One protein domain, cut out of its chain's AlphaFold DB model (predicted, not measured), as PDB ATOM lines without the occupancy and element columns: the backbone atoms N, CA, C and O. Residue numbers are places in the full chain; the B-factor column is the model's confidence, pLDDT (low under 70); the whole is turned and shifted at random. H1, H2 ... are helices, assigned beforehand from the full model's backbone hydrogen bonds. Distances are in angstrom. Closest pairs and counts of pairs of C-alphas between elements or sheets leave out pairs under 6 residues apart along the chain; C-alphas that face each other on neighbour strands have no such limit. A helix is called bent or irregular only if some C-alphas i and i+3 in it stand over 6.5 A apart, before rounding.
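Overview. This is residues 38 to 104 of the 149 residues of an uncharacterized protein of Talaromyces rugulosus (UniProt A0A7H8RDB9). Two helices cross at about a right angle, the early part of the longer one, H2, passing over the middle part of H1. From the far end of H2 a long stretch without named elements, residues 80 to 104, runs out in a wide loop and folds back towards that end. The printed part has 67 residues, with two named helices in the order H1, H2 and no named strand. The class is all helix, though under half of the residues, 32 of 67, are in named elements. The whole is loose, with a radius of gyration of the C-alphas of 13.7 A, and spans 37 by 30 by 18 A.

Arrangement. H2, residues 63 to 79, touches H1, residues 40 to 54. The closest C-alphas of the two are those of Ile 46 and Ser 66, 6.4 A apart. H1 touches H2 with residues 45 to 49 alone, and H2 touches H1 with residues 66 to 70 alone. Their lines are about perpendicular, at 83 degrees, and their centres are 12.5 A apart. Each O i to N i+4 pair is within hydrogen-bond range in H1; in H2 it is 11 of 13.

Along the chain. H2 is 23.0 A long from first to last C-alpha, from C-alpha 63 at (35.652, 34.053, 141.570) to C-alpha 79 at (57.094, 42.290, 141.024). It is neither bent nor irregular, but only just: C-alphas 65 and 68 are 6.1 A apart. H1 is 21.5 A long and begins with C-alpha 40 at (41.955, 38.025, 159.018).

Size, cuts and confidence. The C-alphas farthest apart, those of Glu 58 and Asn 83, are 37.9 A from each other. The printed part has no cut. A short link of 8 residues joins H1 to H2. Mean pLDDT of the printed part is 70.9, with 34 residues under 70, among them 62 to 69 and 78 to 87.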
ATOM      1  N   CYS A  38      46.967  41.392 155.618       48.41
ATOM      2  CA  CYS A  38      46.046  40.310 155.825       48.41
ATOM      3  C   CYS A  38      45.046  40.755 156.904       48.41
ATOM      4  O   CYS A  38      45.240  40.471 158.085       48.41
ATOM      5  N   SER A  39      43.973  41.462 156.533       55.75
ATOM      6  CA  SER A  39      42.783  41.425 157.390       55.75
ATOM      7  C   SER A  39      42.395  39.952 157.502       55.75
ATOM      8  O   SER A  39      42.350  39.251 156.487       55.75
ATOM      9  N   THR A  40      42.185  39.452 158.719       57.94
ATOM     10  CA  THR A  40      41.955  38.025 159.018       57.94
ATOM     11  C   THR A  40      40.921  37.379 158.093       57.94
ATOM     12  O   THR A  40      41.051  36.213 157.734       57.94
ATOM     13  N   VAL A  41      39.940  38.154 157.635       64.44
ATOM     14  CA  VAL A  41      38.891  37.733 156.701       64.44
ATOM     15  C   VAL A  41      39.435  37.422 155.302       64.44
ATOM     16  O   VAL A  41      39.098  36.388 154.727       64.44
ATOM     17  N   LEU A  42      40.307  38.271 154.758       64.38
ATOM     18  CA  LEU A  42      40.806  38.148 153.388       64.38
ATOM     19  C   LEU A  42      41.662  36.887 153.223       64.38
ATOM     20  O   LEU A  42      41.413  36.071 152.337       64.38
ATOM     21  N   CYS A  43      42.597  36.659 154.144       66.38
ATOM     22  CA  CYS A  43      43.435  35.457 154.153       66.38
ATOM     23  C   CYS A  43      42.641  34.163 154.338       66.38
ATOM     24  O   CYS A  43      42.997  33.136 153.757       66.38
ATOM     25  N   VAL A  44      41.554  34.204 155.112       75.69
ATOM     26  CA  VAL A  44      40.650  33.060 155.269       75.69
ATOM     27  C   VAL A  44      39.935  32.752 153.954       75.69
ATOM     28  O   VAL A  44      39.884  31.584 153.569       75.69
ATOM     29  N   ILE A  45      39.453  33.774 153.238       78.38
ATOM     30  CA  ILE A  45      38.810  33.610 151.925       78.38
ATOM     31  C   ILE A  45      39.794  32.984 150.931       78.38
ATOM     32  O   ILE A  45      39.484  31.957 150.339       78.38
ATOM     33  N   ILE A  46      41.010  33.524 150.817       75.56
ATOM     34  CA  ILE A  46      42.032  33.029 149.878       75.56
ATOM     35  C   ILE A  46      42.423  31.589 150.188       75.56
ATOM     36  O   ILE A  46      42.444  30.741 149.295       75.56
ATOM     37  N   ARG A  47      42.720  31.293 151.460       80.75
ATOM     38  CA  ARG A  47      43.097  29.945 151.890       80.75
ATOM     39  C   ARG A  47      41.980  28.952 151.591       80.75
ATOM     40  O   ARG A  47      42.263  27.853 151.121       80.75
ATOM     41  N   LYS A  48      40.728  29.324 151.860       83.38
ATOM     42  CA  LYS A  48      39.570  28.468 151.607       83.38
ATOM     43  C   LYS A  48      39.360  28.245 150.107       83.38
ATOM     44  O   LYS A  48      39.310  27.094 149.692       83.38
ATOM     45  N   THR A  49      39.358  29.304 149.298       82.62
ATOM     46  CA  THR A  49      39.222  29.199 147.837       82.62
ATOM     47  C   THR A  49      40.361  28.392 147.204       82.62
ATOM     48  O   THR A  49      40.117  27.611 146.286       82.62
ATOM     49  N   PHE A  50      41.595  28.507 147.712       83.06
ATOM     50  CA  PHE A  50      42.720  27.676 147.267       83.06
ATOM     51  C   PHE A  50      42.444  26.184 147.488       83.06
ATOM     52  O   PHE A  50      42.550  25.393 146.552       83.06
ATOM     53  N   TRP A  51      42.039  25.792 148.700       87.06
ATOM     54  CA  TRP A  51      41.744  24.388 149.001       87.06
ATOM     55  C   TRP A  51      40.502  23.870 148.272       87.06
ATOM     56  O   TRP A  51      40.510  22.727 147.824       87.06
ATOM     57  N   GLU A  52      39.473  24.699 148.086       87.75
ATOM     58  CA  GLU A  52      38.309  24.361 147.254       87.75
ATOM     59  C   GLU A  52      38.735  24.091 145.801       87.75
ATOM     60  O   GLU A  52      38.310  23.100 145.211       87.75
ATOM     61  N   THR A  53      39.658  24.895 145.258       83.69
ATOM     62  CA  THR A  53      40.225  24.700 143.910       83.69
ATOM     63  C   THR A  53      41.014  23.394 143.813       83.69
ATOM     64  O   THR A  53      40.776  22.591 142.909       83.69
ATOM     65  N   VAL A  54      41.933  23.148 144.755       86.56
ATOM     66  CA  VAL A  54      42.764  21.928 144.801       86.56
ATOM     67  C   VAL A  54      41.896  20.672 144.903       86.56
ATOM     68  O   VAL A  54      42.148  19.684 144.214       86.56
ATOM     69  N   ASN A  55      40.836  20.727 145.713       91.94
ATOM     70  CA  ASN A  55      39.932  19.604 145.952       91.94
ATOM     71  C   ASN A  55      38.789  19.498 144.923       91.94
ATOM     72  O   ASN A  55      37.946  18.613 145.062       91.94
ATOM     73  N   ARG A  56      38.749  20.369 143.901       87.81
ATOM     74  CA  ARG A  56      37.686  20.442 142.875       87.81
ATOM     75  C   ARG A  56      36.272  20.601 143.457       87.81
ATOM     76  O   ARG A  56      35.323  19.986 142.976       87.81
ATOM     77  N   GLN A  57      36.143  21.408 144.505       88.00
ATOM     78  CA  GLN A  57      34.872  21.747 145.146       88.00
ATOM     79  C   GLN A  57      34.258  23.006 144.525       88.00
ATOM     80  O   GLN A  57      34.947  23.809 143.897       88.00
ATOM     81  N   GLU A  58      32.950  23.184 144.711       85.62
ATOM     82  CA  GLU A  58      32.276  24.433 144.360       85.62
ATOM     83  C   GLU A  58      32.751  25.565 145.283       85.62
ATOM     84  O   GLU A  58      32.956  25.361 146.482       85.62
ATOM     85  N   TYR A  59      32.965  26.756 144.723       81.69
ATOM     86  CA  TYR A  59      33.536  27.867 145.475       81.69
ATOM     87  C   TYR A  59      32.512  28.481 146.424       81.69
ATOM     88  O   TYR A  59      31.456  28.942 145.994       81.69
ATOM     89  N   THR A  60      32.864  28.594 147.709       81.12
ATOM     90  CA  THR A  60      32.014  29.309 148.679       81.12
ATOM     91  C   THR A  60      31.934  30.807 148.354       81.12
ATOM     92  O   THR A  60      30.931  31.460 148.634       81.12
ATOM     93  N   PHE A  61      32.999  31.366 147.771       72.38
ATOM     94  CA  PHE A  61      33.104  32.780 147.420       72.38
ATOM     95  C   PHE A  61      33.306  32.933 145.911       72.38
ATOM     96  O   PHE A  61      34.168  32.282 145.324       72.38
ATOM     97  N   ASN A  62      32.505  33.798 145.283       64.31
ATOM     98  CA  ASN A  62      32.464  33.962 143.830       64.31
ATOM     99  C   ASN A  62      33.848  34.405 143.273       64.31
ATOM    100  O   ASN A  62      34.438  35.355 143.808       64.31
ATOM    101  N   PRO A  63      34.353  33.773 142.191       57.12
ATOM    102  CA  PRO A  63      35.652  34.053 141.570       57.12
ATOM    103  C   PRO A  63      36.076  35.516 141.329       57.12
ATOM    104  O   PRO A  63      37.277  35.768 141.402       57.12
ATOM    105  N   PRO A  64      35.198  36.510 141.064       61.22
ATOM    106  CA  PRO A  64      35.647  37.883 140.812       61.22
ATOM    107  C   PRO A  64      36.369  38.516 142.010       61.22
ATOM    108  O   PRO A  64      37.252  39.358 141.836       61.22
ATOM    109  N   HIS A  65      36.021  38.107 143.237       61.06
ATOM    110  CA  HIS A  65      36.606  38.678 144.450       61.06
ATOM    111  C   HIS A  65      37.902  37.970 144.878       61.06
ATOM    112  O   HIS A  65      38.827  38.603 145.369       61.06
ATOM    113  N   SER A  66      38.019  36.664 144.656       63.38
ATOM    114  CA  SER A  66      39.275  35.945 144.900       63.38
ATOM    115  C   SER A  66      40.281  36.150 143.762       63.38
ATOM    116  O   SER A  66      41.482  36.209 144.012       63.38
ATOM    117  N   GLY A  67      39.808  36.327 142.526       67.06
ATOM    118  CA  GLY A  67      40.636  36.463 141.327       67.06
ATOM    119  C   GLY A  67      41.547  37.688 141.335       67.06
ATOM    120  O   GLY A  67      42.746  37.543 141.118       67.06
ATOM    121  N   HIS A  68      41.019  38.878 141.645       69.00
ATOM    122  CA  HIS A  68      41.854  40.083 141.717       69.00
ATOM    123  C   HIS A  68      42.863  40.010 142.871       69.00
ATOM    124  O   HIS A  68      43.961  40.543 142.750       69.00
ATOM    125  N   PHE A  69      42.540  39.303 143.961       69.88
ATOM    126  CA  PHE A  69      43.499  39.085 145.037       69.88
ATOM    127  C   PHE A  69      44.594  38.091 144.638       69.88
ATOM    128  O   PHE A  69      45.758  38.334 144.926       69.88
ATOM    129  N   PHE A  70      44.263  36.976 143.983       73.06
ATOM    130  CA  PHE A  70      45.278  36.037 143.492       73.06
ATOM    131  C   PHE A  70      46.186  36.686 142.449       73.06
ATOM    132  O   PHE A  70      47.395  36.456 142.471       73.06
ATOM    133  N   ASP A  71      45.628  37.525 141.579       70.62
ATOM    134  CA  ASP A  71      46.405  38.317 140.634       70.62
ATOM    135  C   ASP A  71      47.272  39.356 141.356       70.62
ATOM    136  O   ASP A  71      48.473  39.412 141.115       70.62
ATOM    137  N   TYR A  72      46.733  40.078 142.341       71.88
ATOM    138  CA  TYR A  72      47.516  40.970 143.200       71.88
ATOM    139  C   TYR A  72      48.627  40.227 143.955       71.88
ATOM    140  O   TYR A  72      49.754  40.705 144.001       71.88
ATOM    141  N   LEU A  73      48.362  39.041 144.511       73.50
ATOM    142  CA  LEU A  73      49.348  38.213 145.206       73.50
ATOM    143  C   LEU A  73      50.434  37.733 144.242       73.50
ATOM    144  O   LEU A  73      51.615  37.776 144.573       73.50
ATOM    145  N   ARG A  74      50.050  37.319 143.034       71.94
ATOM    146  CA  ARG A  74      50.978  36.929 141.972       71.94
ATOM    147  C   ARG A  74      51.837  38.112 141.537       71.94
ATOM    148  O   ARG A  74      53.054  37.981 141.512       71.94
ATOM    149  N   GLN A  75      51.233  39.257 141.234       63.47
ATOM    150  CA  GLN A  75      51.940  40.487 140.875       63.47
ATOM    151  C   GLN A  75      52.836  40.963 142.022       63.47
ATOM    152  O   GLN A  75      53.969  41.364 141.789       63.47
ATOM    153  N   SER A  76      52.383  40.843 143.267       68.81
ATOM    154  CA  SER A  76      53.159  41.131 144.470       68.81
ATOM    155  C   SER A  76      54.388  40.224 144.552       68.81
ATOM    156  O   SER A  76      55.505  40.721 144.606       68.81
ATOM    157  N   ILE A  77      54.231  38.904 144.456       70.56
ATOM    158  CA  ILE A  77      55.359  37.958 144.507       70.56
ATOM    159  C   ILE A  77      56.298  38.131 143.311       70.56
ATOM    160  O   ILE A  77      57.507  38.034 143.460       70.56
ATOM    161  N   GLN A  78      55.778  38.385 142.113       64.88
ATOM    162  CA  GLN A  78      56.609  38.488 140.913       64.88
ATOM    163  C   GLN A  78      57.298  39.848 140.790       64.88
ATOM    164  O   GLN A  78      58.400  39.920 140.250       64.88
ATOM    165  N   CYS A  79      56.678  40.915 141.291       63.66
ATOM    166  CA  CYS A  79      57.094  42.290 141.024       63.66
ATOM    167  C   CYS A  79      57.516  43.070 142.285       63.66
ATOM    168  O   CYS A  79      58.055  44.164 142.128       63.66
ATOM    169  N   ASN A  80      57.402  42.508 143.501       66.00
ATOM    170  CA  ASN A  80      57.965  43.082 144.739       66.00
ATOM    171  C   ASN A  80      59.421  42.677 145.012       66.00
ATOM    172  O   ASN A  80      59.843  42.607 146.165       66.00
ATOM    173  N   ALA A  81      60.251  42.568 143.973       63.84
ATOM    174  CA  ALA A  81      61.686  42.814 144.141       63.84
ATOM    175  C   ALA A  81      61.963  44.328 144.329       63.84
ATOM    176  O   ALA A  81      62.922  44.883 143.789       63.84
ATOM    177  N   ASP A  82      61.055  45.037 145.003       62.38
ATOM    178  CA  ASP A  82      60.908  46.484 144.992       62.38
ATOM    179  C   ASP A  82      60.594  47.000 146.399       62.38
ATOM    180  O   ASP A  82      59.680  46.525 147.064       62.38
ATOM    181  N   ASN A  83      61.337  48.014 146.828       63.75
ATOM    182  CA  ASN A  83      61.169  48.710 148.097       63.75
ATOM    183  C   ASN A  83      60.169  49.883 148.030       63.75
ATOM    184  O   ASN A  83      60.032  50.610 149.012       63.75
ATOM    185  N   THR A  84      59.489  50.107 146.897       64.50
ATOM    186  CA  THR A  84      58.525  51.214 146.770       64.50
ATOM    187  C   THR A  84      57.299  50.964 147.671       64.50
ATOM    188  O   THR A  84      56.625  49.939 147.504       64.50
ATOM    189  N   PRO A  85      56.975  51.866 148.618       65.69
ATOM    190  CA  PRO A  85      55.821  51.714 149.502       65.69
ATOM    191  C   PRO A  85      54.497  51.640 148.731       65.69
ATOM    192  O   PRO A  85      54.358  52.216 147.649       65.69
ATOM    193  N   LEU A  86      53.512  50.943 149.300       67.56
ATOM    194  CA  LEU A  86      52.131  51.002 148.817       67.56
ATOM    195  C   LEU A  86      51.515  52.326 149.278       67.56
ATOM    196  O   LEU A  86      51.562  52.632 150.473       67.56
ATOM    197  N   TYR A  87      50.944  53.112 148.362       63.00
ATOM    198  CA  TYR A  87      50.148  54.266 148.785       63.00
ATOM    199  C   TYR A  87      48.824  53.786 149.381       63.00
ATOM    200  O   TYR A  87      48.280  52.763 148.972       63.00
ATOM    201  N   SER A  88      48.297  54.522 150.355       70.19
ATOM    202  CA  SER A  88      47.016  54.219 150.994       70.19
ATOM    203  C   SER A  88      46.252  55.515 151.226       70.19
ATOM    204  O   SER A  88      46.841  56.495 151.684       70.19
ATOM    205  N   PHE A  89      44.953  55.514 150.920       71.31
ATOM    206  CA  PHE A  89      44.064  56.666 151.097       71.31
ATOM    207  C   PHE A  89      43.133  56.528 152.315       71.31
ATOM    208  O   PHE A  89      42.236  57.345 152.503       71.31
ATOM    209  N   GLY A  90      43.368  55.537 153.188       68.06
ATOM    210  CA  GLY A  90      42.591  55.340 154.425       68.06
ATOM    211  C   GLY A  90      41.243  54.633 154.235       68.06
ATOM    212  O   GLY A  90      40.458  54.537 155.172       68.06
ATOM    213  N   ASP A  91      40.994  54.108 153.043       70.50
ATOM    214  CA  ASP A  91      39.780  53.427 152.582       70.50
ATOM    215  C   ASP A  91      39.993  51.916 152.362       70.50
ATOM    216  O   ASP A  91      39.188  51.253 151.717       70.50
ATOM    217  N   TYR A  92      41.069  51.357 152.924       58.28
ATOM    218  CA  TYR A  92      41.462  49.947 152.787       58.28
ATOM    219  C   TYR A  92      41.831  49.508 151.356       58.28
ATOM    220  O   TYR A  92      41.946  48.310 151.107       58.28
ATOM    221  N   THR A  93      42.104  50.442 150.440       66.19
ATOM    222  CA  THR A  93      42.513  50.157 149.049       66.19
ATOM    223  C   THR A  93      44.016  50.375 148.830       66.19
ATOM    224  O   THR A  93      44.466  50.892 147.809       66.19
ATOM    225  N   ALA A  94      44.846  50.008 149.814       71.69
ATOM    226  CA  ALA A  94      46.289  50.231 149.719       71.69
ATOM    227  C   ALA A  94      46.877  49.564 148.459       71.69
ATOM    228  O   ALA A  94      46.778  48.349 148.290       71.69
ATOM    229  N   GLY A  95      47.503  50.362 147.591       65.81
ATOM    230  CA  GLY A  95      48.055  49.909 146.314       65.81
ATOM    231  C   GLY A  95      47.042  49.685 145.184       65.81
ATOM    232  O   GLY A  95      47.458  49.247 144.111       65.81
ATOM    233  N   ASP A  96      45.752  49.981 145.372       66.81
ATOM    234  CA  ASP A  96      44.738  49.817 144.325       66.81
ATOM    235  C   ASP A  96      44.947  50.821 143.185       66.81
ATOM    236  O   ASP A  96      45.022  52.029 143.410       66.81
ATOM    237  N   GLY A  97      45.094  50.320 141.957       71.69
ATOM    238  CA  GLY A  97      45.468  51.111 140.779       71.69
ATOM    239  C   GLY A  97      46.954  51.500 140.696       71.69
ATOM    240  O   GLY A  97      47.357  52.159 139.733       71.69
ATOM    241  N   GLN A  98      47.796  51.086 141.653       72.50
ATOM    242  CA  GLN A  98      49.226  51.396 141.632       72.50
ATOM    243  C   GLN A  98      49.934  50.554 140.564       72.50
ATOM    244  O   GLN A  98      50.204  49.371 140.766       72.50
ATOM    245  N   ILE A  99      50.307  51.172 139.440       69.94
ATOM    246  CA  ILE A  99      51.117  50.495 138.422       69.94
ATOM    247  C   ILE A  99      52.508  50.227 138.998       69.94
ATOM    248  O   ILE A  99      53.273  51.151 139.287       69.94
ATOM    249  N   ARG A 100      52.849  48.945 139.137       69.56
ATOM    250  CA  ARG A 100      54.170  48.504 139.585       69.56
ATOM    251  C   ARG A 100      54.970  47.981 138.403       69.56
ATOM    252  O   ARG A 100      54.478  47.204 137.591       69.56
ATOM    253  N   LYS A 101      56.229  48.406 138.307       68.00
ATOM    254  CA  LYS A 101      57.168  47.872 137.320       68.00
ATOM    255  C   LYS A 101      57.882  46.675 137.935       68.00
ATOM    256  O   LYS A 101      58.557  46.834 138.948       68.00
ATOM    257  N   CYS A 102      57.753  45.503 137.320       71.44
ATOM    258  CA  CYS A 102      58.451  44.308 137.784       71.44
ATOM    259  C   CYS A 102      59.967  44.535 137.747       71.44
ATOM    260  O   CYS A 102      60.508  45.079 136.778       71.44
ATOM    261  N   LYS A 103      60.635  44.164 138.841       72.69
ATOM    262  CA  LYS A 103      62.083  44.286 139.014       72.69
ATOM    263  C   LYS A 103      62.733  42.906 138.949       72.69
ATOM    264  O   LYS A 103      62.089  41.889 139.182       72.69
ATOM    265  N   TYR A 104      64.012  42.882 138.590       76.50
ATOM    266  CA  TYR A 104      64.769  41.648 138.416       76.50
ATOM    267  C   TYR A 104      65.212  41.097 139.776       76.50
ATOM    268  O   TYR A 104      66.002  41.736 140.474       76.50
TER     269      TYR A 104